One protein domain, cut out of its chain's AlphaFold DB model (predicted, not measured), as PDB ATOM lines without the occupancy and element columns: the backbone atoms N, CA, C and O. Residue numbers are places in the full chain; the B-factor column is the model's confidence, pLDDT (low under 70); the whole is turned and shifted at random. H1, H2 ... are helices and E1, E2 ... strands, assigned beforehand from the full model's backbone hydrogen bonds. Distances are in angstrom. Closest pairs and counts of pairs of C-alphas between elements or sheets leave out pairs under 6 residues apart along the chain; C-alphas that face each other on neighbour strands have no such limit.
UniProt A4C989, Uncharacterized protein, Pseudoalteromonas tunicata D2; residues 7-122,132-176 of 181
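What this domain is: This is residues 7 to 122 and 132 to 176 of the 181 residues of an uncharacterized protein of Pseudoalteromonas tunicata D2 (UniProt A4C989). What shape does the chain make? Two strongly twisted sheets lie partly face to face as a long sandwich, a branched one of E1, E5, E7, E10, E11 and E12 and a mixed one in the order E4, E3, E2, E6, E9, E8. The link from E10 to E11 makes one end of the long axis, and the loop with the small helix H1 lies at the other. What is the make-up? The printed part has 161 residues, with strands E1 to E5, then H1, then E6 to E12, and is mostly strand. It is compact, with a radius of gyration of the C-alphas of 17.7 A, and elongated, spanning 57 by 37 by 27 A.

Where its parts are: Where is the branched sheet? E1 is residues 7 to 9, from C-alpha 7 at (152.511, 124.561, 193.714), and E5 is 37 to 41. E7 is 77 to 89, 26.6 A long, and E10 is 144 to 155, 35.3 A. E11 is 162 to 166 and E12 is 171 to 175, ending with C-alpha 175 at (143.230, 117.562, 196.439). Where is the rest? E4 is 33 to 35, E3 27 to 30, E2 14 to 19, E6 62 to 69 at 23.0 A, E9 107 to 114 at 22.5 A, and E8 95 to 101 at 19.6 A. H1 is 48 to 51.

How they stand to each other: What lies beside E10? Antiparallel E7 is on one side, with N 85 and O 149 at 2.9 A, and bends by 66 degrees at residue 81. On the other side are antiparallel E11, with N 165 and O 152 at 2.8 A, and antiparallel E12, with N 146 and O 172 at 2.9 A. What follows from E12? E5 is parallel to it, with N 175 and O 40 at 2.7 A, and E1 is parallel to E5, with N 9 and O 39 at 2.7 A. How is the other sheet paired? E2 and E3 are a hairpin, with N 29 and O 17 at 2.8 A, and E8 and E9 are another, with N 98 and O 111 at 2.8 A. E6 is parallel to E2, with N 16 and O 66 at 2.8 A, and antiparallel to E9, with N 65 and O 110 at 2.9 A; E4 and E3 meet only at a point. Where do the sheets come close? The closest C-alphas of E7 and E8 are those of Asn 82 and Lys 100, 5.5 A apart, and E4 runs on into E5 at 81 degrees. H1 is not on either sheet and is too short for an O i to N i+4 pair, but its one O i to N i+3 pair is within range.

The domain as a whole: How large is it? The two C-alphas farthest apart, those of Pro 48 and Ser 159, are 59.3 A apart. Where is the cut? Residues 123 to 131 are not printed, in the link from E9 to E10, and C-alphas 122 and 132 are 15.2 A apart; residues 132 to 143 hold no named element. Of the links printed whole, none is long. Where is confidence low? Mean pLDDT of the printed part is 80.0, and 42 residues are under 70, among them 44 to 60 and 137 to 143.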
ATOM      1  N   VAL A   7     153.182 123.256 193.826       66.75
ATOM      2  CA  VAL A   7     152.511 124.561 193.714       66.75
ATOM      3  C   VAL A   7     151.003 124.397 193.756       66.75
ATOM      4  O   VAL A   7     150.430 123.698 192.922       66.75
ATOM      5  N   GLU A   8     150.376 125.095 194.701       62.22
ATOM      6  CA  GLU A   8     148.924 125.196 194.805       62.22
ATOM      7  C   GLU A   8     148.349 126.063 193.678       62.22
ATOM      8  O   GLU A   8     148.791 127.185 193.396       62.22
ATOM      9  N   VAL A   9     147.342 125.510 193.017       60.66
ATOM     10  CA  VAL A   9     146.545 126.134 191.978       60.66
ATOM     11  C   VAL A   9     145.172 126.395 192.576       60.66
ATOM     12  O   VAL A   9     144.370 125.477 192.747       60.66
ATOM     13  N   SER A  10     144.901 127.659 192.895       60.66
ATOM     14  CA  SER A  10     143.536 128.110 193.174       60.66
ATOM     15  C   SER A  10     142.630 127.843 191.962       60.66
ATOM     16  O   SER A  10     143.137 127.711 190.848       60.66
ATOM     17  N   PRO A  11     141.294 127.865 192.110       55.88
ATOM     18  CA  PRO A  11     140.331 127.845 190.995       55.88
ATOM     19  C   PRO A  11     140.407 129.078 190.052       55.88
ATOM     20  O   PRO A  11     139.432 129.458 189.413       55.88
ATOM     21  N   ILE A  12     141.574 129.721 189.973       54.56
ATOM     22  CA  ILE A  12     141.922 130.878 189.156       54.56
ATOM     23  C   ILE A  12     142.979 130.434 188.140       54.56
ATOM     24  O   ILE A  12     143.866 129.638 188.459       54.56
ATOM     25  N   ASP A  13     142.900 130.998 186.938       65.50
ATOM     26  CA  ASP A  13     143.843 130.797 185.841       65.50
ATOM     27  C   ASP A  13     145.302 130.886 186.319       65.50
ATOM     28  O   ASP A  13     145.766 131.920 186.804       65.50
ATOM     29  N   SER A  14     146.044 129.786 186.186       81.19
ATOM     30  CA  SER A  14     147.489 129.765 186.423       81.19
ATOM     31  C   SER A  14     148.224 129.400 185.145       81.19
ATOM     32  O   SER A  14     147.916 128.385 184.521       81.19
ATOM     33  N   ILE A  15     149.219 130.214 184.792       89.56
ATOM     34  CA  ILE A  15     150.093 129.987 183.642       89.56
ATOM     35  C   ILE A  15     151.435 129.441 184.133       89.56
ATOM     36  O   ILE A  15     152.053 129.998 185.044       89.56
ATOM     37  N   TYR A  16     151.881 128.361 183.504       91.69
ATOM     38  CA  TYR A  16     153.152 127.691 183.737       91.69
ATOM     39  C   TYR A  16     153.962 127.657 182.449       91.69
ATOM     40  O   TYR A  16     153.402 127.628 181.357       91.69
ATOM     41  N   GLN A  17     155.283 127.637 182.582       93.31
ATOM     42  CA  GLN A  17     156.212 127.543 181.462       93.31
ATOM     43  C   GLN A  17     156.888 126.175 181.482       93.31
ATOM     44  O   GLN A  17     157.502 125.792 182.480       93.31
ATOM     45  N   LEU A  18     156.775 125.452 180.375       93.19
ATOM     46  CA  LEU A  18     157.378 124.154 180.125       93.19
ATOM     47  C   LEU A  18     158.594 124.329 179.218       93.19
ATOM     48  O   LEU A  18     158.487 124.855 178.113       93.19
ATOM     49  N   THR A  19     159.748 123.862 179.674       93.19
ATOM     50  CA  THR A  19     160.975 123.797 178.881       93.19
ATOM     51  C   THR A  19     161.224 122.335 178.515       93.19
ATOM     52  O   THR A  19     161.722 121.581 179.357       93.19
ATOM     53  N   PRO A  20     160.807 121.893 177.316       93.12
ATOM     54  CA  PRO A  20     161.046 120.534 176.854       93.12
ATOM     55  C   PRO A  20     162.517 120.314 176.482       93.12
ATOM     56  O   PRO A  20     163.250 121.249 176.165       93.12
ATOM     57  N   SER A  21     162.948 119.055 176.496       91.38
ATOM     58  CA  SER A  21     164.302 118.654 176.112       91.38
ATOM     59  C   SER A  21     164.298 117.295 175.416       91.38
ATOM     60  O   SER A  21     163.462 116.435 175.688       91.38
ATOM     61  N   VAL A  22     165.241 117.092 174.495       91.50
ATOM     62  CA  VAL A  22     165.457 115.782 173.857       91.50
ATOM     63  C   VAL A  22     166.426 114.892 174.638       91.50
ATOM     64  O   VAL A  22     166.453 113.689 174.401       91.50
ATOM     65  N   ASN A  23     167.212 115.470 175.556       89.25
ATOM     66  CA  ASN A  23     168.304 114.783 176.259       89.25
ATOM     67  C   ASN A  23     168.160 114.810 177.788       89.25
ATOM     68  O   ASN A  23     168.801 114.022 178.477       89.25
ATOM     69  N   GLU A  24     167.358 115.732 178.317       89.56
ATOM     70  CA  GLU A  24     167.248 116.010 179.749       89.56
ATOM     71  C   GLU A  24     165.791 115.959 180.215       89.56
ATOM     72  O   GLU A  24     164.855 115.873 179.415       89.56
ATOM     73  N   HIS A  25     165.597 116.039 181.531       88.62
ATOM     74  CA  HIS A  25     164.272 116.181 182.121       88.62
ATOM     75  C   HIS A  25     163.633 117.503 181.689       88.62
ATOM     76  O   HIS A  25     164.261 118.560 181.722       88.62
ATOM     77  N   TRP A  26     162.360 117.447 181.314       91.44
ATOM     78  CA  TRP A  26     161.583 118.631 180.975       91.44
ATOM     79  C   TRP A  26     161.307 119.435 182.240       91.44
ATOM     80  O   TRP A  26     160.928 118.873 183.263       91.44
ATOM     81  N   LEU A  27     161.456 120.752 182.179       90.56
ATOM     82  CA  LEU A  27     161.299 121.604 183.355       90.56
ATOM     83  C   LEU A  27     159.973 122.349 183.291       90.56
ATOM     84  O   LEU A  27     159.737 123.116 182.359       90.56
ATOM     85  N   LEU A  28     159.120 122.151 184.295       90.62
ATOM     86  CA  LEU A  28     157.952 122.993 184.524       90.62
ATOM     87  C   LEU A  28     158.330 124.111 185.497       90.62
ATOM     88  O   LEU A  28     159.015 123.872 186.489       90.62
ATOM     89  N   SER A  29     157.883 125.334 185.233       90.19
ATOM     90  CA  SER A  29     158.154 126.472 186.109       90.19
ATOM     91  C   SER A  29     156.990 127.456 186.192       90.19
ATOM     92  O   SER A  29     156.189 127.579 185.266       90.19
ATOM     93  N   LYS A  30     156.909 128.187 187.306       88.75
ATOM     94  CA  LYS A  30     156.015 129.341 187.498       88.75
ATOM     95  C   LYS A  30     156.857 130.504 187.983       88.75
ATOM     96  O   LYS A  30     157.605 130.356 188.946       88.75
ATOM     97  N   ASN A  31     156.755 131.651 187.314       86.75
ATOM     98  CA  ASN A  31     157.514 132.857 187.668       86.75
ATOM     99  C   ASN A  31     159.025 132.584 187.853       86.75
ATOM    100  O   ASN A  31     159.639 133.065 188.801       86.75
ATOM    101  N   GLY A  32     159.608 131.753 186.978       84.38
ATOM    102  CA  GLY A  32     161.030 131.387 187.004       84.38
ATOM    103  C   GLY A  32     161.435 130.336 188.048       84.38
ATOM    104  O   GLY A  32     162.598 129.949 188.085       84.38
ATOM    105  N   THR A  33     160.505 129.840 188.869       88.00
ATOM    106  CA  THR A  33     160.774 128.797 189.873       88.00
ATOM    107  C   THR A  33     160.379 127.427 189.332       88.00
ATOM    108  O   THR A  33     159.254 127.279 188.857       88.00
ATOM    109  N   ALA A  34     161.279 126.441 189.403       87.94
ATOM    110  CA  ALA A  34     161.016 125.065 188.973       87.94
ATOM    111  C   ALA A  34     160.020 124.346 189.899       87.94
ATOM    112  O   ALA A  34     160.029 124.553 191.115       87.94
ATOM    113  N   ILE A  35     159.167 123.509 189.310       85.06
ATOM    114  CA  ILE A  35     158.048 122.835 189.976       85.06
ATOM    115  C   ILE A  35     158.050 121.363 189.589       85.06
ATOM    116  O   ILE A  35     158.107 121.034 188.405       85.06
ATOM    117  N   ASP A  36     157.917 120.498 190.589       79.00
ATOM    118  CA  ASP A  36     157.897 119.049 190.386       79.00
ATOM    119  C   ASP A  36     156.475 118.538 190.124       79.00
ATOM    120  O   ASP A  36     156.269 117.578 189.381       79.00
ATOM    121  N   SER A  37     155.475 119.178 190.739       77.25
ATOM    122  CA  SER A  37     154.070 118.796 190.593       77.25
ATOM    123  C   SER A  37     153.111 119.966 190.785       77.25
ATOM    124  O   SER A  37     153.387 120.934 191.501       77.25
ATOM    125  N   LEU A  38     151.953 119.853 190.141       81.38
ATOM    126  CA  LEU A  38     150.847 120.787 190.304       81.38
ATOM    127  C   LEU A  38     149.869 120.233 191.331       81.38
ATOM    128  O   LEU A  38     149.479 119.071 191.243       81.38
ATOM    129  N   LEU A  39     149.453 121.066 192.277       79.12
ATOM    130  CA  LEU A  39     148.410 120.734 193.233       79.12
ATOM    131  C   LEU A  39     147.183 121.591 192.960       79.12
ATOM    132  O   LEU A  39     147.231 122.798 193.143       79.12
ATOM    133  N   VAL A  40     146.079 120.982 192.549       78.88
ATOM    134  CA  VAL A  40     144.783 121.665 192.501       78.88
ATOM    135  C   VAL A  40     144.040 121.351 193.783       78.88
ATOM    136  O   VAL A  40     143.825 120.175 194.059       78.88
ATOM    137  N   ASP A  41     143.658 122.376 194.543       75.94
ATOM    138  CA  ASP A  41     142.892 122.200 195.777       75.94
ATOM    139  C   ASP A  41     141.511 122.853 195.662       75.94
ATOM    140  O   ASP A  41     141.378 124.045 195.367       75.94
ATOM    141  N   PHE A  42     140.468 122.051 195.861       76.56
ATOM    142  CA  PHE A  42     139.084 122.513 195.844       76.56
ATOM    143  C   PHE A  42     138.573 122.760 197.269       76.56
ATOM    144  O   PHE A  42     138.986 122.102 198.212       76.56
ATOM    145  N   GLN A  43     137.637 123.696 197.425       72.81
ATOM    146  CA  GLN A  43     136.970 124.044 198.685       72.81
ATOM    147  C   GLN A  43     135.894 123.029 199.085       72.81
ATOM    148  O   GLN A  43     135.282 122.399 198.220       72.81
ATOM    149  N   ASP A  44     135.642 122.873 200.390       69.12
ATOM    150  CA  ASP A  44     134.582 121.988 200.906       69.12
ATOM    151  C   ASP A  44     133.221 122.392 200.336       69.12
ATOM    152  O   ASP A  44     132.856 123.566 200.351       69.12
ATOM    153  N   TYR A  45     132.452 121.413 199.856       66.50
ATOM    154  CA  TYR A  45     131.065 121.619 199.438       66.50
ATOM    155  C   TYR A  45     130.184 122.161 200.570       66.50
ATOM    156  O   TYR A  45     129.193 122.833 200.299       66.50
ATOM    157  N   ASN A  46     130.549 121.901 201.826       64.62
ATOM    158  CA  ASN A  46     129.856 122.404 203.008       64.62
ATOM    159  C   ASN A  46     130.387 123.768 203.481       64.62
ATOM    160  O   ASN A  46     129.872 124.316 204.456       64.62
ATOM    161  N   ASN A  47     131.394 124.343 202.809       66.31
ATOM    162  CA  ASN A  47     131.865 125.692 203.106       66.31
ATOM    163  C   ASN A  47     130.707 126.691 202.880       66.31
ATOM    164  O   ASN A  47     130.148 126.725 201.783       66.31
ATOM    165  N   PRO A  48     130.339 127.543 203.857       64.50
ATOM    166  CA  PRO A  48     129.282 128.542 203.685       64.50
ATOM    167  C   PRO A  48     129.498 129.473 202.481       64.50
ATOM    168  O   PRO A  48     128.535 129.903 201.851       64.50
ATOM    169  N   ALA A  49     130.752 129.732 202.093       61.75
ATOM    170  CA  ALA A  49     131.080 130.490 200.883       61.75
ATOM    171  C   ALA A  49     130.648 129.776 199.585       61.75
ATOM    172  O   ALA A  49     130.412 130.434 198.570       61.75
ATOM    173  N   MET A  50     130.501 128.446 199.622       58.72
ATOM    174  CA  MET A  50     129.996 127.623 198.522       58.72
ATOM    175  C   MET A  50     128.461 127.604 198.441       58.72
ATOM    176  O   MET A  50     127.930 127.341 197.364       58.72
ATOM    177  N   GLN A  51     127.733 127.967 199.510       57.84
ATOM    178  CA  GLN A  51     126.259 128.014 199.499       57.84
ATOM    179  C   GLN A  51     125.707 129.026 198.485       57.84
ATOM    180  O   GLN A  51     124.657 128.795 197.897       57.84
ATOM    181  N   LYS A  52     126.455 130.098 198.187       53.53
ATOM    182  CA  LYS A  52     126.102 131.070 197.138       53.53
ATOM    183  C   LYS A  52     126.113 130.467 195.723       53.53
ATOM    184  O   LYS A  52     125.466 130.999 194.829       53.53
ATOM    185  N   TYR A  53     126.843 129.370 195.519       51.72
ATOM    186  CA  TYR A  53     126.902 128.642 194.250       51.72
ATOM    187  C   TYR A  53     125.945 127.441 194.214       51.72
ATOM    188  O   TYR A  53     125.743 126.879 193.145       51.72
ATOM    189  N   ALA A  54     125.333 127.068 195.346       49.38
ATOM    190  CA  ALA A  54     124.393 125.947 195.449       49.38
ATOM    191  C   ALA A  54     123.027 126.221 194.786       49.38
ATOM    192  O   ALA A  54     122.291 125.281 194.503       49.38
ATOM    193  N   GLU A  55     122.697 127.490 194.519       49.34
ATOM    194  CA  GLU A  55     121.509 127.893 193.745       49.34
ATOM    195  C   GLU A  55     121.734 127.834 192.222       49.34
ATOM    196  O   GLU A  55     120.784 127.930 191.446       49.34
ATOM    197  N   LEU A  56     122.985 127.669 191.775       51.16
ATOM    198  CA  LEU A  56     123.296 127.390 190.377       51.16
ATOM    199  C   LEU A  56     123.103 125.893 190.150       51.16
ATOM    200  O   LEU A  56     123.559 125.078 190.944       51.16
ATOM    201  N   THR A  57     122.463 125.532 189.040       46.50
ATOM    202  CA  THR A  57     122.096 124.155 188.661       46.50
ATOM    203  C   THR A  57     123.247 123.141 188.653       46.50
ATOM    204  O   THR A  57     122.981 121.957 188.513       46.50
ATOM    205  N   GLU A  58     124.500 123.576 188.817       52.38
ATOM    206  CA  GLU A  58     125.704 122.744 188.838       52.38
ATOM    207  C   GLU A  58     126.805 123.436 189.693       52.38
ATOM    208  O   GLU A  58     127.575 124.245 189.159       52.38
ATOM    209  N   PRO A  59     126.908 123.204 191.020       53.34
ATOM    210  CA  PRO A  59     127.919 123.830 191.879       53.34
ATOM    211  C   PRO A  59     129.294 123.176 191.667       53.34
ATOM    212  O   PRO A  59     129.827 122.481 192.534       53.34
ATOM    213  N   PHE A  60     129.890 123.359 190.494       67.25
ATOM    214  CA  PHE A  60     131.193 122.788 190.185       67.25
ATOM    215  C   PHE A  60     132.294 123.826 190.304       67.25
ATOM    216  O   PHE A  60     132.309 124.848 189.619       67.25
ATOM    217  N   GLN A  61     133.257 123.532 191.170       75.75
ATOM    218  CA  GLN A  61     134.508 124.270 191.194       75.75
ATOM    219  C   GLN A  61     135.348 123.859 189.989       75.75
ATOM    220  O   GLN A  61     135.419 122.681 189.629       75.75
ATOM    221  N   GLN A  62     135.995 124.838 189.370       81.31
ATOM    222  CA  GLN A  62     136.834 124.626 188.203       81.31
ATOM    223  C   GLN A  62     138.199 125.265 188.433       81.31
ATOM    224  O   GLN A  62     138.276 126.393 188.904       81.31
ATOM    225  N   ALA A  63     139.258 124.563 188.046       83.88
ATOM    226  CA  ALA A  63     140.585 125.130 187.861       83.88
ATOM    227  C   ALA A  63     140.938 125.118 186.368       83.88
ATOM    228  O   ALA A  63     140.659 124.144 185.658       83.88
ATOM    229  N   LEU A  64     141.538 126.208 185.892       88.06
ATOM    230  CA  LEU A  64     142.123 126.296 184.561       88.06
ATOM    231  C   LEU A  64     143.639 126.435 184.703       88.06
ATOM    232  O   LEU A  64     144.147 127.394 185.283       88.06
ATOM    233  N   VAL A  65     144.359 125.461 184.165       90.12
ATOM    234  CA  VAL A  65     145.819 125.453 184.131       90.12
ATOM    235  C   VAL A  65     146.246 125.618 182.686       90.12
ATOM    236  O   VAL A  65     145.855 124.832 181.827       90.12
ATOM    237  N   VAL A  66     147.058 126.631 182.414       92.75
ATOM    238  CA  VAL A  66     147.670 126.840 181.103       92.75
ATOM    239  C   VAL A  66     149.155 126.542 181.224       92.75
ATOM    240  O   VAL A  66     149.836 127.065 182.099       92.75
ATOM    241  N   ILE A  67     149.657 125.683 180.351       92.88
ATOM    242  CA  ILE A  67     151.056 125.283 180.290       92.88
ATOM    243  C   ILE A  67     151.562 125.696 178.921       92.88
ATOM    244  O   ILE A  67     151.124 125.163 177.908       92.88
ATOM    245  N   GLU A  68     152.464 126.661 178.883       94.75
ATOM    246  CA  GLU A  68     153.036 127.185 177.651       94.75
ATOM    247  C   GLU A  68     154.439 126.631 177.446       94.75
ATOM    248  O   GLU A  68     155.223 126.535 178.387       94.75
ATOM    249  N   ILE A  69     154.781 126.281 176.211       94.19
ATOM    250  CA  ILE A  69     156.165 125.995 175.846       94.19
ATOM    251  C   ILE A  69     156.954 127.302 175.937       94.19
ATOM    252  O   ILE A  69     156.573 128.308 175.332       94.19
ATOM    253  N   ASN A  70     158.070 127.268 176.662       90.00
ATOM    254  CA  ASN A  70     158.948 128.413 176.842       90.00
ATOM    255  C   ASN A  70     159.517 128.871 175.491       90.00
ATOM    256  O   ASN A  70     160.445 128.275 174.940       90.00
ATOM    257  N   LYS A  71     158.966 129.968 174.968       76.88
ATOM    258  CA  LYS A  71     159.285 130.498 173.635       76.88
ATOM    259  C   LYS A  71     160.743 130.933 173.490       76.88
ATOM    260  O   LYS A  71     161.271 130.913 172.391       76.88
ATOM    261  N   ASN A  72     161.423 131.266 174.586       76.50
ATOM    262  CA  ASN A  72     162.813 131.720 174.522       76.50
ATOM    263  C   ASN A  72     163.809 130.583 174.241       76.50
ATOM    264  O   ASN A  72     164.967 130.860 173.941       76.50
ATOM    265  N   LEU A  73     163.391 129.320 174.379       70.94
ATOM    266  CA  LEU A  73     164.284 128.157 174.336       70.94
ATOM    267  C   LEU A  73     163.774 127.028 173.427       70.94
ATOM    268  O   LEU A  73     164.420 125.986 173.333       70.94
ATOM    269  N   SER A  74     162.583 127.153 172.833       75.00
ATOM    270  CA  SER A  74     161.862 125.985 172.301       75.00
ATOM    271  C   SER A  74     160.946 126.302 171.112       75.00
ATOM    272  O   SER A  74     159.794 125.858 171.050       75.00
ATOM    273  N   ASP A  75     161.453 127.042 170.126       85.62
ATOM    274  CA  ASP A  75     160.704 127.323 168.892       85.62
ATOM    275  C   ASP A  75     160.419 126.062 168.065       85.62
ATOM    276  O   ASP A  75     159.327 125.927 167.507       85.62
ATOM    277  N   ASP A  76     161.323 125.088 168.117       93.19
ATOM    278  CA  ASP A  76     161.230 123.791 167.436       93.19
ATOM    279  C   ASP A  76     160.227 122.807 168.068       93.19
ATOM    280  O   ASP A  76     160.038 121.688 167.582       93.19
ATOM    281  N   TRP A  77     159.582 123.203 169.168       95.19
ATOM    282  CA  TRP A  77     158.681 122.351 169.940       95.19
ATOM    283  C   TRP A  77     157.221 122.759 169.806       95.19
ATOM    284  O   TRP A  77     156.878 123.938 169.792       95.19
ATOM    285  N   SER A  78     156.324 121.784 169.779       96.38
ATOM    286  CA  SER A  78     154.876 122.016 169.797       96.38
ATOM    287  C   SER A  78     154.176 120.891 170.539       96.38
ATOM    288  O   SER A  78     154.599 119.749 170.434       96.38
ATOM    289  N   PHE A  79     153.102 121.164 171.275       96.62
ATOM    290  CA  PHE A  79     152.291 120.091 171.848       96.62
ATOM    291  C   PHE A  79     151.709 119.202 170.740       96.62
ATOM    292  O   PHE A  79     151.329 119.679 169.665       96.62
ATOM    293  N   TYR A  80     151.634 117.899 171.009       95.75
ATOM    294  CA  TYR A  80     151.130 116.895 170.076       95.75
ATOM    295  C   TYR A  80     149.829 116.270 170.591       95.75
ATOM    296  O   TYR A  80     149.678 116.016 171.785       95.75
ATOM    297  N   GLY A  81     148.882 116.006 169.687       94.38
ATOM    298  CA  GLY A  81     147.577 115.446 170.040       94.38
ATOM    299  C   GLY A  81     146.793 116.355 170.994       94.38
ATOM    300  O   GLY A  81     146.659 117.554 170.758       94.38
ATOM    301  N   ASN A  82     146.282 115.777 172.080       93.25
ATOM    302  CA  ASN A  82     145.652 116.498 173.190       93.25
ATOM    303  C   ASN A  82     146.674 117.048 174.210       93.25
ATOM    304  O   ASN A  82     146.269 117.673 175.189       93.25
ATOM    305  N   GLY A  83     147.976 116.845 173.976       94.00
ATOM    306  CA  GLY A  83     149.087 117.382 174.761       94.00
ATOM    307  C   GLY A  83     149.450 116.584 176.012       94.00
ATOM    308  O   GLY A  83     150.473 116.896 176.623       94.00
ATOM    309  N   ILE A  84     148.666 115.560 176.376       93.31
ATOM    310  CA  ILE A  84     148.927 114.699 177.536       93.31
ATOM    311  C   ILE A  84     148.658 113.218 177.255       93.31
ATOM    312  O   ILE A  84     147.759 112.891 176.489       93.31
ATOM    313  N   GLU A  85     149.371 112.339 177.955       91.31
ATOM    314  CA  GLU A  85     149.094 110.898 178.029       91.31
ATOM    315  C   GLU A  85     148.840 110.510 179.486       91.31
ATOM    316  O   GLU A  85     149.685 110.777 180.341       91.31
ATOM    317  N   TYR A  86     147.701 109.884 179.787       87.81
ATOM    318  CA  TYR A  86     147.405 109.417 181.143       87.81
ATOM    319  C   TYR A  86     148.276 108.214 181.507       87.81
ATOM    320  O   TYR A  86     148.316 107.224 180.788       87.81
ATOM    321  N   ILE A  87     148.920 108.277 182.669       84.38
ATOM    322  CA  ILE A  87     149.654 107.144 183.252       84.38
ATOM    323  C   ILE A  87     148.843 106.524 184.385       84.38
ATOM    324  O   ILE A  87     148.872 105.315 184.599       84.38
ATOM    325  N   GLN A  88     148.114 107.360 185.125       79.38
ATOM    326  CA  GLN A  88     147.265 106.933 186.225       79.38
ATOM    327  C   GLN A  88     146.101 107.910 186.384       79.38
ATOM    328  O   GLN A  88     146.305 109.120 186.485       79.38
ATOM    329  N   ALA A  89     144.883 107.374 186.434       74.44
ATOM    330  CA  ALA A  89     143.653 108.138 186.612       74.44
ATOM    331  C   ALA A  89     142.747 107.426 187.628       74.44
ATOM    332  O   ALA A  89     141.667 106.950 187.287       74.44
ATOM    333  N   LEU A  90     143.229 107.297 188.869       71.94
ATOM    334  CA  LEU A  90     142.430 106.719 189.951       71.94
ATOM    335  C   LEU A  90     141.199 107.586 190.216       71.94
ATOM    336  O   LEU A  90     141.285 108.815 190.145       71.94
ATOM    337  N   ASP A  91     140.074 106.928 190.507       71.56
ATOM    338  CA  ASP A  91     138.818 107.570 190.898       71.56
ATOM    339  C   ASP A  91     138.387 108.692 189.939       71.56
ATOM    340  O   ASP A  91     137.800 109.695 190.350       71.56
ATOM    341  N   ASN A  92     138.681 108.534 188.643       73.25
ATOM    342  CA  ASN A  92     138.418 109.530 187.604       73.25
ATOM    343  C   ASN A  92     136.938 109.905 187.454       73.25
ATOM    344  O   ASN A  92     136.635 110.965 186.930       73.25
ATOM    345  N   CYS A  93     136.007 109.106 187.973       76.06
ATOM    346  CA  CYS A  93     134.600 109.487 188.078       76.06
ATOM    347  C   CYS A  93     134.355 110.679 189.022       76.06
ATOM    348  O   CYS A  93     133.268 111.243 189.015       76.06
ATOM    349  N   ASN A  94     135.340 111.063 189.840       75.00
ATOM    350  CA  ASN A  94     135.257 112.179 190.780       75.00
ATOM    351  C   ASN A  94     135.819 113.496 190.219       75.00
ATOM    352  O   ASN A  94     135.820 114.504 190.935       75.00
ATOM    353  N   TYR A  95     136.291 113.542 188.972       78.81
ATOM    354  CA  TYR A  95     136.703 114.789 188.324       78.81
ATOM    355  C   TYR A  95     136.594 114.697 186.801       78.81
ATOM    356  O   TYR A  95     136.761 113.645 186.205       78.81
ATOM    357  N   ASN A  96     136.413 115.840 186.149       84.31
ATOM    358  CA  ASN A  96     136.567 115.956 184.706       84.31
ATOM    359  C   ASN A  96     137.865 116.706 184.411       84.31
ATOM    360  O   ASN A  96     137.948 117.909 184.661       84.31
ATOM    361  N   LEU A  97     138.867 116.009 183.871       87.12
ATOM    362  CA  LEU A  97     140.074 116.623 183.318       87.12
ATOM    363  C   LEU A  97     139.963 116.665 181.792       87.12
ATOM    364  O   LEU A  97     140.010 115.640 181.115       87.12
ATOM    365  N   ILE A  98     139.826 117.872 181.253       90.88
ATOM    366  CA  ILE A  98     139.774 118.130 179.816       90.88
ATOM    367  C   ILE A  98     141.071 118.819 179.408       90.88
ATOM    368  O   ILE A  98     141.368 119.919 179.871       90.88
ATOM    369  N   SER A  99     141.820 118.194 178.504       93.62
ATOM    370  CA  SER A  99     143.024 118.761 177.899       93.62
ATOM    371  C   SER A  99     142.729 119.311 176.506       93.62
ATOM    372  O   SER A  99     142.122 118.623 175.680       93.62
ATOM    373  N   LYS A 100     143.205 120.519 176.212       95.88
ATOM    374  CA  LYS A 100     143.119 121.133 174.887       95.88
ATOM    375  C   LYS A 100     144.436 121.802 174.525       95.88
ATOM    376  O   LYS A 100     144.949 122.610 175.287       95.88
ATOM    377  N   VAL A 101     144.933 121.532 173.325       97.06
ATOM    378  CA  VAL A 101     146.092 122.232 172.762       97.06
ATOM    379  C   VAL A 101     145.621 123.485 172.011       97.06
ATOM    380  O   VAL A 101     144.594 123.461 171.327       97.06
ATOM    381  N   SER A 102     146.336 124.599 172.173       96.50
ATOM    382  CA  SER A 102     146.080 125.858 171.466       96.50
ATOM    383  C   SER A 102     146.288 125.717 169.955       96.50
ATOM    384  O   SER A 102     146.958 124.802 169.479       96.50
ATOM    385  N   ALA A 103     145.732 126.645 169.174       95.38
ATOM    386  CA  ALA A 103     145.821 126.595 167.712       95.38
ATOM    387  C   ALA A 103     147.270 126.660 167.188       95.38
ATOM    388  O   ALA A 103     147.603 125.982 166.218       95.38
ATOM    389  N   ASP A 104     148.136 127.430 167.851       94.25
ATOM    390  CA  ASP A 104     149.574 127.515 167.553       94.25
ATOM    391  C   ASP A 104     150.385 126.340 168.128       94.25
ATOM    392  O   ASP A 104     151.592 126.251 167.912       94.25
ATOM    393  N   LYS A 105     149.723 125.436 168.861       96.00
ATOM    394  CA  LYS A 105     150.310 124.292 169.562       96.00
ATOM    395  C   LYS A 105     151.389 124.659 170.582       96.00
ATOM    396  O   LYS A 105     152.177 123.798 170.970       96.00
ATOM    397  N   LYS A 106     151.441 125.912 171.037       95.44
ATOM    398  CA  LYS A 106     152.411 126.374 172.041       95.44
ATOM    399  C   LYS A 106     151.855 126.368 173.459       95.44
ATOM    400  O   LYS A 106     152.638 126.517 174.390       95.44
ATOM    401  N   ALA A 107     150.555 126.155 173.638       95.69
ATOM    402  CA  ALA A 107     149.926 126.055 174.944       95.69
ATOM    403  C   ALA A 107     149.064 124.794 175.069       95.69
ATOM    404  O   ALA A 107     148.337 124.408 174.152       95.69
ATOM    405  N   LEU A 108     149.132 124.177 176.240       95.19
ATOM    406  CA  LEU A 108     148.259 123.123 176.721       95.19
ATOM    407  C   LEU A 108     147.362 123.722 177.801       95.19
ATOM    408  O   LEU A 108     147.835 124.271 178.791       95.19
ATOM    409  N   ILE A 109     146.058 123.611 177.608       94.38
ATOM    410  CA  ILE A 109     145.033 124.114 178.510       94.38
ATOM    411  C   ILE A 109     144.382 122.904 179.169       94.38
ATOM    412  O   ILE A 109     143.744 122.093 178.496       94.38
ATOM    413  N   LEU A 110     144.540 122.786 180.481       92.12
ATOM    414  CA  LEU A 110     143.894 121.776 181.304       92.12
ATOM    415  C   LEU A 110     142.750 122.437 182.068       92.12
ATOM    416  O   LEU A 110     142.958 123.320 182.899       92.12
ATOM    417  N   LYS A 111     141.530 122.001 181.781       90.00
ATOM    418  CA  LYS A 111     140.348 122.340 182.566       90.00
ATOM    419  C   LYS A 111     140.058 121.180 183.504       90.00
ATOM    420  O   LYS A 111     139.773 120.078 183.045       90.00
ATOM    421  N   ILE A 112     140.114 121.450 184.801       86.56
ATOM    422  CA  ILE A 112     139.832 120.477 185.853       86.56
ATOM    423  C   ILE A 112     138.548 120.915 186.526       86.56
ATOM    424  O   ILE A 112     138.490 121.981 187.137       86.56
ATOM    425  N   THR A 113     137.511 120.107 186.389       83.31
ATOM    426  CA  THR A 113     136.210 120.364 186.990       83.31
ATOM    427  C   THR A 113     135.948 119.314 188.049       83.31
ATOM    428  O   THR A 113     135.971 118.114 187.788       83.31
ATOM    429  N   ASN A 114     135.694 119.788 189.255       77.00
ATOM    430  CA  ASN A 114     135.157 118.976 190.323       77.00
ATOM    431  C   ASN A 114     133.692 118.626 189.992       77.00
ATOM    432  O   ASN A 114     132.924 119.536 189.705       77.00
ATOM    433  N   VAL A 115     133.312 117.343 190.040       74.44
ATOM    434  CA  VAL A 115     131.976 116.848 189.639       74.44
ATOM    435  C   VAL A 115     131.041 116.518 190.814       74.44
ATOM    436  O   VAL A 115     129.982 115.938 190.604       74.44
ATOM    437  N   GLY A 116     131.390 116.876 192.056       69.31
ATOM    438  CA  GLY A 116     130.542 116.625 193.236       69.31
ATOM    439  C   GLY A 116     131.335 116.161 194.454       69.31
ATOM    440  O   GLY A 116     132.558 116.188 194.435       69.31
ATOM    441  N   LYS A 117     130.681 115.734 195.540       69.25
ATOM    442  CA  LYS A 117     131.387 115.212 196.732       69.25
ATOM    443  C   LYS A 117     132.302 114.034 196.358       69.25
ATOM    444  O   LYS A 117     131.918 113.199 195.548       69.25
ATOM    445  N   THR A 118     133.507 113.997 196.926       67.31
ATOM    446  CA  THR A 118     134.484 112.935 196.647       67.31
ATOM    447  C   THR A 118     134.026 111.625 197.274       67.31
ATOM    448  O   THR A 118     133.869 111.551 198.491       67.31
ATOM    449  N   ASN A 119     133.885 110.594 196.450       68.50
ATOM    450  CA  ASN A 119     133.739 109.214 196.881       68.50
ATOM    451  C   ASN A 119     134.943 108.445 196.336       68.50
ATOM    452  O   ASN A 119     135.005 108.183 195.137       68.50
ATOM    453  N   SER A 120     135.916 108.122 197.184       66.94
ATOM    454  CA  SER A 120     136.967 107.180 196.790       66.94
ATOM    455  C   SER A 120     136.461 105.767 197.035       66.94
ATOM    456  O   SER A 120     135.731 105.536 197.998       66.94
ATOM    457  N   PHE A 121     136.798 104.836 196.157       73.00
ATOM    458  CA  PHE A 121     136.465 103.425 196.287       73.00
ATOM    459  C   PHE A 121     137.624 102.601 195.739       73.00
ATOM    460  O   PHE A 121     138.381 103.066 194.894       73.00
ATOM    461  N   ASN A 122     137.795 101.374 196.227       70.94
ATOM    462  CA  ASN A 122     138.869 100.507 195.754       70.94
ATOM    463  C   ASN A 122     138.275  99.389 194.888       70.94
ATOM    464  O   ASN A 122     137.800  98.399 195.451       70.94
ATOM    465  N   VAL A 132     126.690  93.780 187.831       85.38
ATOM    466  CA  VAL A 132     126.649  95.001 188.643       85.38
ATOM    467  C   VAL A 132     127.399  94.739 189.944       85.38
ATOM    468  O   VAL A 132     127.134  93.746 190.623       85.38
ATOM    469  N   ILE A 133     128.315  95.640 190.286       81.69
ATOM    470  CA  ILE A 133     129.140  95.558 191.489       81.69
ATOM    471  C   ILE A 133     128.907  96.816 192.308       81.69
ATOM    472  O   ILE A 133     129.012  97.934 191.802       81.69
ATOM    473  N   GLU A 134     128.558  96.618 193.572       80.12
ATOM    474  CA  GLU A 134     128.508  97.687 194.559       80.12
ATOM    475  C   GLU A 134     129.924  97.945 195.079       80.12
ATOM    476  O   GLU A 134     130.650  97.007 195.408       80.12
ATOM    477  N   VAL A 135     130.321  99.216 195.134       74.75
ATOM    478  CA  VAL A 135     131.638  99.625 195.626       74.75
ATOM    479  C   VAL A 135     131.502 100.284 196.993       74.75
ATOM    480  O   VAL A 135     130.703 101.204 197.177       74.75
ATOM    481  N   GLU A 136     132.300  99.832 197.956       71.69
ATOM    482  CA  GLU A 136     132.398 100.483 199.259       71.69
ATOM    483  C   GLU A 136     133.307 101.712 199.167       71.69
ATOM    484  O   GLU A 136     134.391 101.672 198.574       71.69
ATOM    485  N   THR A 137     132.883 102.817 199.780       67.44
ATOM    486  CA  THR A 137     133.709 104.022 199.848       67.44
ATOM    487  C   THR A 137     134.885 103.824 200.798       67.44
ATOM    488  O   THR A 137     134.693 103.504 201.972       67.44
ATOM    489  N   VAL A 138     136.100 104.079 200.321       59.50
ATOM    490  CA  VAL A 138     137.345 103.947 201.079       59.50
ATOM    491  C   VAL A 138     137.860 105.342 201.434       59.50
ATOM    492  O   VAL A 138     137.926 106.211 200.579       59.50
ATOM    493  N   ASN A 139     138.181 105.560 202.714       59.56
ATOM    494  CA  ASN A 139     138.827 106.748 203.300       59.56
ATOM    495  C   ASN A 139     138.743 108.074 202.485       59.56
ATOM    496  O   ASN A 139     139.631 108.359 201.678       59.56
ATOM    497  N   PRO A 140     137.771 108.959 202.773       56.97
ATOM    498  CA  PRO A 140     137.546 110.192 202.013       56.97
ATOM    499  C   PRO A 140     138.617 111.280 202.221       56.97
ATOM    500  O   PRO A 140     138.459 112.381 201.698       56.97
ATOM    501  N   GLN A 141     139.667 111.031 203.017       55.75
ATOM    502  CA  GLN A 141     140.656 112.053 203.382       55.75
ATOM    503  C   GLN A 141     141.873 112.139 202.453       55.75
ATOM    504  O   GLN A 141     142.637 113.100 202.547       55.75
ATOM    505  N   LEU A 142     142.084 111.162 201.568       57.16
ATOM    506  CA  LEU A 142     143.181 111.215 200.602       57.16
ATOM    507  C   LEU A 142     142.714 111.945 199.335       57.16
ATOM    508  O   LEU A 142     141.699 111.596 198.739       57.16
ATOM    509  N   GLY A 143     143.452 112.984 198.933       63.53
ATOM    510  CA  GLY A 143     143.237 113.650 197.646       63.53
ATOM    511  C   GLY A 143     143.451 112.689 196.473       63.53
ATOM    512  O   GLY A 143     144.172 111.701 196.597       63.53
ATOM    513  N   LEU A 144     142.848 112.993 195.327       70.75
ATOM    514  CA  LEU A 144     142.945 112.166 194.130       70.75
ATOM    515  C   LEU A 144     144.186 112.540 193.327       70.75
ATOM    516  O   LEU A 144     144.387 113.695 192.956       70.75
ATOM    517  N   GLU A 145     145.037 111.563 193.041       74.94
ATOM    518  CA  GLU A 145     146.241 111.783 192.249       74.94
ATOM    519  C   GLU A 145     145.995 111.424 190.777       74.94
ATOM    520  O   GLU A 145     145.564 110.315 190.457       74.94
ATOM    521  N   VAL A 146     146.300 112.363 189.877       77.62
ATOM    522  CA  VAL A 146     146.229 112.175 188.427       77.62
ATOM    523  C   VAL A 146     147.628 112.315 187.853       77.62
ATOM    524  O   VAL A 146     148.248 113.376 187.917       77.62
ATOM    525  N   LYS A 147     148.139 111.244 187.256       82.88
ATOM    526  CA  LYS A 147     149.457 111.260 186.619       82.88
ATOM    527  C   LYS A 147     149.282 111.238 185.121       82.88
ATOM    528  O   LYS A 147     148.609 110.358 184.580       82.88
ATOM    529  N   PHE A 148     149.925 112.179 184.457       87.00
ATOM    530  CA  PHE A 148     149.996 112.221 183.010       87.00
ATOM    531  C   PHE A 148     151.391 112.662 182.578       87.00
ATOM    532  O   PHE A 148     152.110 113.278 183.349       87.00
ATOM    533  N   ARG A 149     151.783 112.372 181.342       91.06
ATOM    534  CA  ARG A 149     152.973 112.952 180.701       91.06
ATOM    535  C   ARG A 149     152.573 114.048 179.746       91.06
ATOM    536  O   ARG A 149     151.520 113.944 179.129       91.06
ATOM    537  N   TYR A 150     153.424 115.056 179.579       92.62
ATOM    538  CA  TYR A 150     153.295 115.983 178.460       92.62
ATOM    539  C   TYR A 150     153.742 115.295 177.181       92.62
ATOM    540  O   TYR A 150     154.766 114.612 177.172       92.62
ATOM    541  N   ILE A 151     153.005 115.519 176.100       94.88
ATOM    542  CA  ILE A 151     153.333 114.993 174.777       94.88
ATOM    543  C   ILE A 151     153.597 116.169 173.852       94.88
ATOM    544  O   ILE A 151     152.716 116.998 173.608       94.88
ATOM    545  N   ALA A 152     154.815 116.241 173.323       95.25
ATOM    546  CA  ALA A 152     155.194 117.267 172.367       95.25
ATOM    547  C   ALA A 152     155.907 116.659 171.162       95.25
ATOM    548  O   ALA A 152     156.555 115.618 171.230       95.25
ATOM    549  N   GLN A 153     155.778 117.343 170.041       96.19
ATOM    550  CA  GLN A 153     156.548 117.122 168.844       96.19
ATOM    551  C   GLN A 153     157.745 118.076 168.835       96.19
ATOM    552  O   GLN A 153     157.575 119.287 168.987       96.19
ATOM    553  N   PHE A 154     158.929 117.519 168.603       95.62
ATOM    554  CA  PHE A 154     160.158 118.245 168.313       95.62
ATOM    555  C   PHE A 154     160.476 118.138 166.822       95.62
ATOM    556  O   PHE A 154     160.429 117.041 166.255       95.62
ATOM    557  N   VAL A 155     160.800 119.265 166.192       94.88
ATOM    558  CA  VAL A 155     161.332 119.321 164.829       94.88
ATOM    559  C   VAL A 155     162.825 119.586 164.926       94.88
ATOM    560  O   VAL A 155     163.231 120.665 165.327       94.88
ATOM    561  N   ASP A 156     163.654 118.611 164.566       89.62
ATOM    562  CA  ASP A 156     165.104 118.808 164.589       89.62
ATOM    563  C   ASP A 156     165.503 119.893 163.570       89.62
ATOM    564  O   ASP A 156     165.308 119.683 162.368       89.62
ATOM    565  N   PRO A 157     166.084 121.028 164.001       87.12
ATOM    566  CA  PRO A 157     166.391 122.143 163.107       87.12
ATOM    567  C   PRO A 157     167.493 121.801 162.093       87.12
ATOM    568  O   PRO A 157     167.631 122.483 161.079       87.12
ATOM    569  N   THR A 158     168.278 120.748 162.339       88.94
ATOM    570  CA  THR A 158     169.381 120.335 161.460       88.94
ATOM    571  C   THR A 158     168.947 119.346 160.383       88.94
ATOM    572  O   THR A 158     169.457 119.391 159.265       88.94
ATOM    573  N   SER A 159     168.003 118.456 160.702       90.81
ATOM    574  CA  SER A 159     167.570 117.369 159.813       90.81
ATOM    575  C   SER A 159     166.128 117.504 159.318       90.81
ATOM    576  O   SER A 159     165.707 116.723 158.470       90.81
ATOM    577  N   ALA A 160     165.361 118.460 159.855       86.50
ATOM    578  CA  ALA A 160     163.913 118.606 159.680       86.50
ATOM    579  C   ALA A 160     163.099 117.349 160.060       86.50
ATOM    580  O   ALA A 160     161.923 117.223 159.709       86.50
ATOM    581  N   THR A 161     163.705 116.412 160.796       92.19
ATOM    582  CA  THR A 161     163.041 115.186 161.243       92.19
ATOM    583  C   THR A 161     162.126 115.493 162.421       92.19
ATOM    584  O   THR A 161     162.527 116.156 163.377       92.19
ATOM    585  N   GLN A 162     160.906 114.965 162.381       93.94
ATOM    586  CA  GLN A 162     159.936 115.117 163.461       93.94
ATOM    587  C   GLN A 162     160.013 113.935 164.425       93.94
ATOM    588  O   GLN A 162     160.093 112.780 164.004       93.94
ATOM    589  N   LYS A 163     159.962 114.222 165.725       94.50
ATOM    590  CA  LYS A 163     159.911 113.215 166.788       94.50
ATOM    591  C   LYS A 163     158.789 113.560 167.752       94.50
ATOM    592  O   LYS A 163     158.688 114.707 168.178       94.50
ATOM    593  N   ILE A 164     157.974 112.574 168.109       95.06
ATOM    594  CA  ILE A 164     157.014 112.695 169.211       95.06
ATOM    595  C   ILE A 164     157.733 112.232 170.471       95.06
ATOM    596  O   ILE A 164     158.273 111.127 170.512       95.06
ATOM    597  N   ILE A 165     157.775 113.099 171.473       94.38
ATOM    598  CA  ILE A 165     158.520 112.901 172.708       94.38
ATOM    599  C   ILE A 165     157.557 113.119 173.868       94.38
ATOM    600  O   ILE A 165     156.752 114.054 173.873       94.38
ATOM    601  N   MET A 166     157.645 112.225 174.843       92.50
ATOM    602  CA  MET A 166     156.928 112.344 176.102       92.50
ATOM    603  C   MET A 166     157.887 112.878 177.158       92.50
ATOM    604  O   MET A 166     159.049 112.466 177.192       92.50
ATOM    605  N   SER A 167     157.414 113.764 178.029       91.00
ATOM    606  CA  SER A 167     158.174 114.139 179.219       91.00
ATOM    607  C   SER A 167     158.408 112.919 180.124       91.00
ATOM    608  O   SER A 167     157.702 111.911 180.031       91.00
ATOM    609  N   GLN A 168     159.340 113.029 181.075       87.31
ATOM    610  CA  GLN A 168     159.271 112.232 182.310       87.31
ATOM    611  C   GLN A 168     157.939 112.498 183.026       87.31
ATOM    612  O   GLN A 168     157.242 113.428 182.640       87.31
ATOM    613  N   ASP A 169     157.583 111.749 184.064       72.06
ATOM    614  CA  ASP A 169     156.341 111.992 184.810       72.06
ATOM    615  C   ASP A 169     156.330 113.402 185.446       72.06
ATOM    616  O   ASP A 169     157.125 113.653 186.357       72.06
ATOM    617  N   PRO A 170     155.427 114.322 185.045       67.62
ATOM    618  CA  PRO A 170     154.854 115.286 185.959       67.62
ATOM    619  C   PRO A 170     153.667 114.633 186.684       67.62
ATOM    620  O   PRO A 170     152.791 114.005 186.090       67.62
ATOM    621  N   GLY A 171     153.615 114.793 188.001       68.62
ATOM    622  CA  GLY A 171     152.415 114.481 188.773       68.62
ATOM    623  C   GLY A 171     151.497 115.698 188.838       68.62
ATOM    624  O   GLY A 171     151.970 116.819 189.044       68.62
ATOM    625  N   MET A 172     150.186 115.489 188.722       71.19
ATOM    626  CA  MET A 172     149.200 116.450 189.200       71.19
ATOM    627  C   MET A 172     148.416 115.833 190.351       71.19
ATOM    628  O   MET A 172     147.747 114.812 190.217       71.19
ATOM    629  N   ILE A 173     148.476 116.469 191.506       69.38
ATOM    630  CA  ILE A 173     147.693 116.061 192.660       69.38
ATOM    631  C   ILE A 173     146.434 116.924 192.652       69.38
ATOM    632  O   ILE A 173     146.516 118.146 192.708       69.38
ATOM    633  N   ILE A 174     145.260 116.313 192.570       68.12
ATOM    634  CA  ILE A 174     143.986 117.007 192.750       68.12
ATOM    635  C   ILE A 174     143.529 116.724 194.180       68.12
ATOM    636  O   ILE A 174     142.918 115.695 194.473       68.12
ATOM    637  N   ARG A 175     143.820 117.637 195.106       67.44
ATOM    638  CA  ARG A 175     143.230 117.562 196.439       67.44
ATOM    639  C   ARG A 175     141.811 118.081 196.383       67.44
ATOM    640  O   ARG A 175     141.474 119.093 195.774       67.44
ATOM    641  N   ARG A 176     140.951 117.282 196.987       66.50
ATOM    642  CA  ARG A 176     139.562 117.617 197.195       66.50
ATOM    643  C   ARG A 176     139.366 117.633 198.709       66.50
ATOM    644  O   ARG A 176     140.056 116.885 199.405       66.50
TER     645      ARG A 176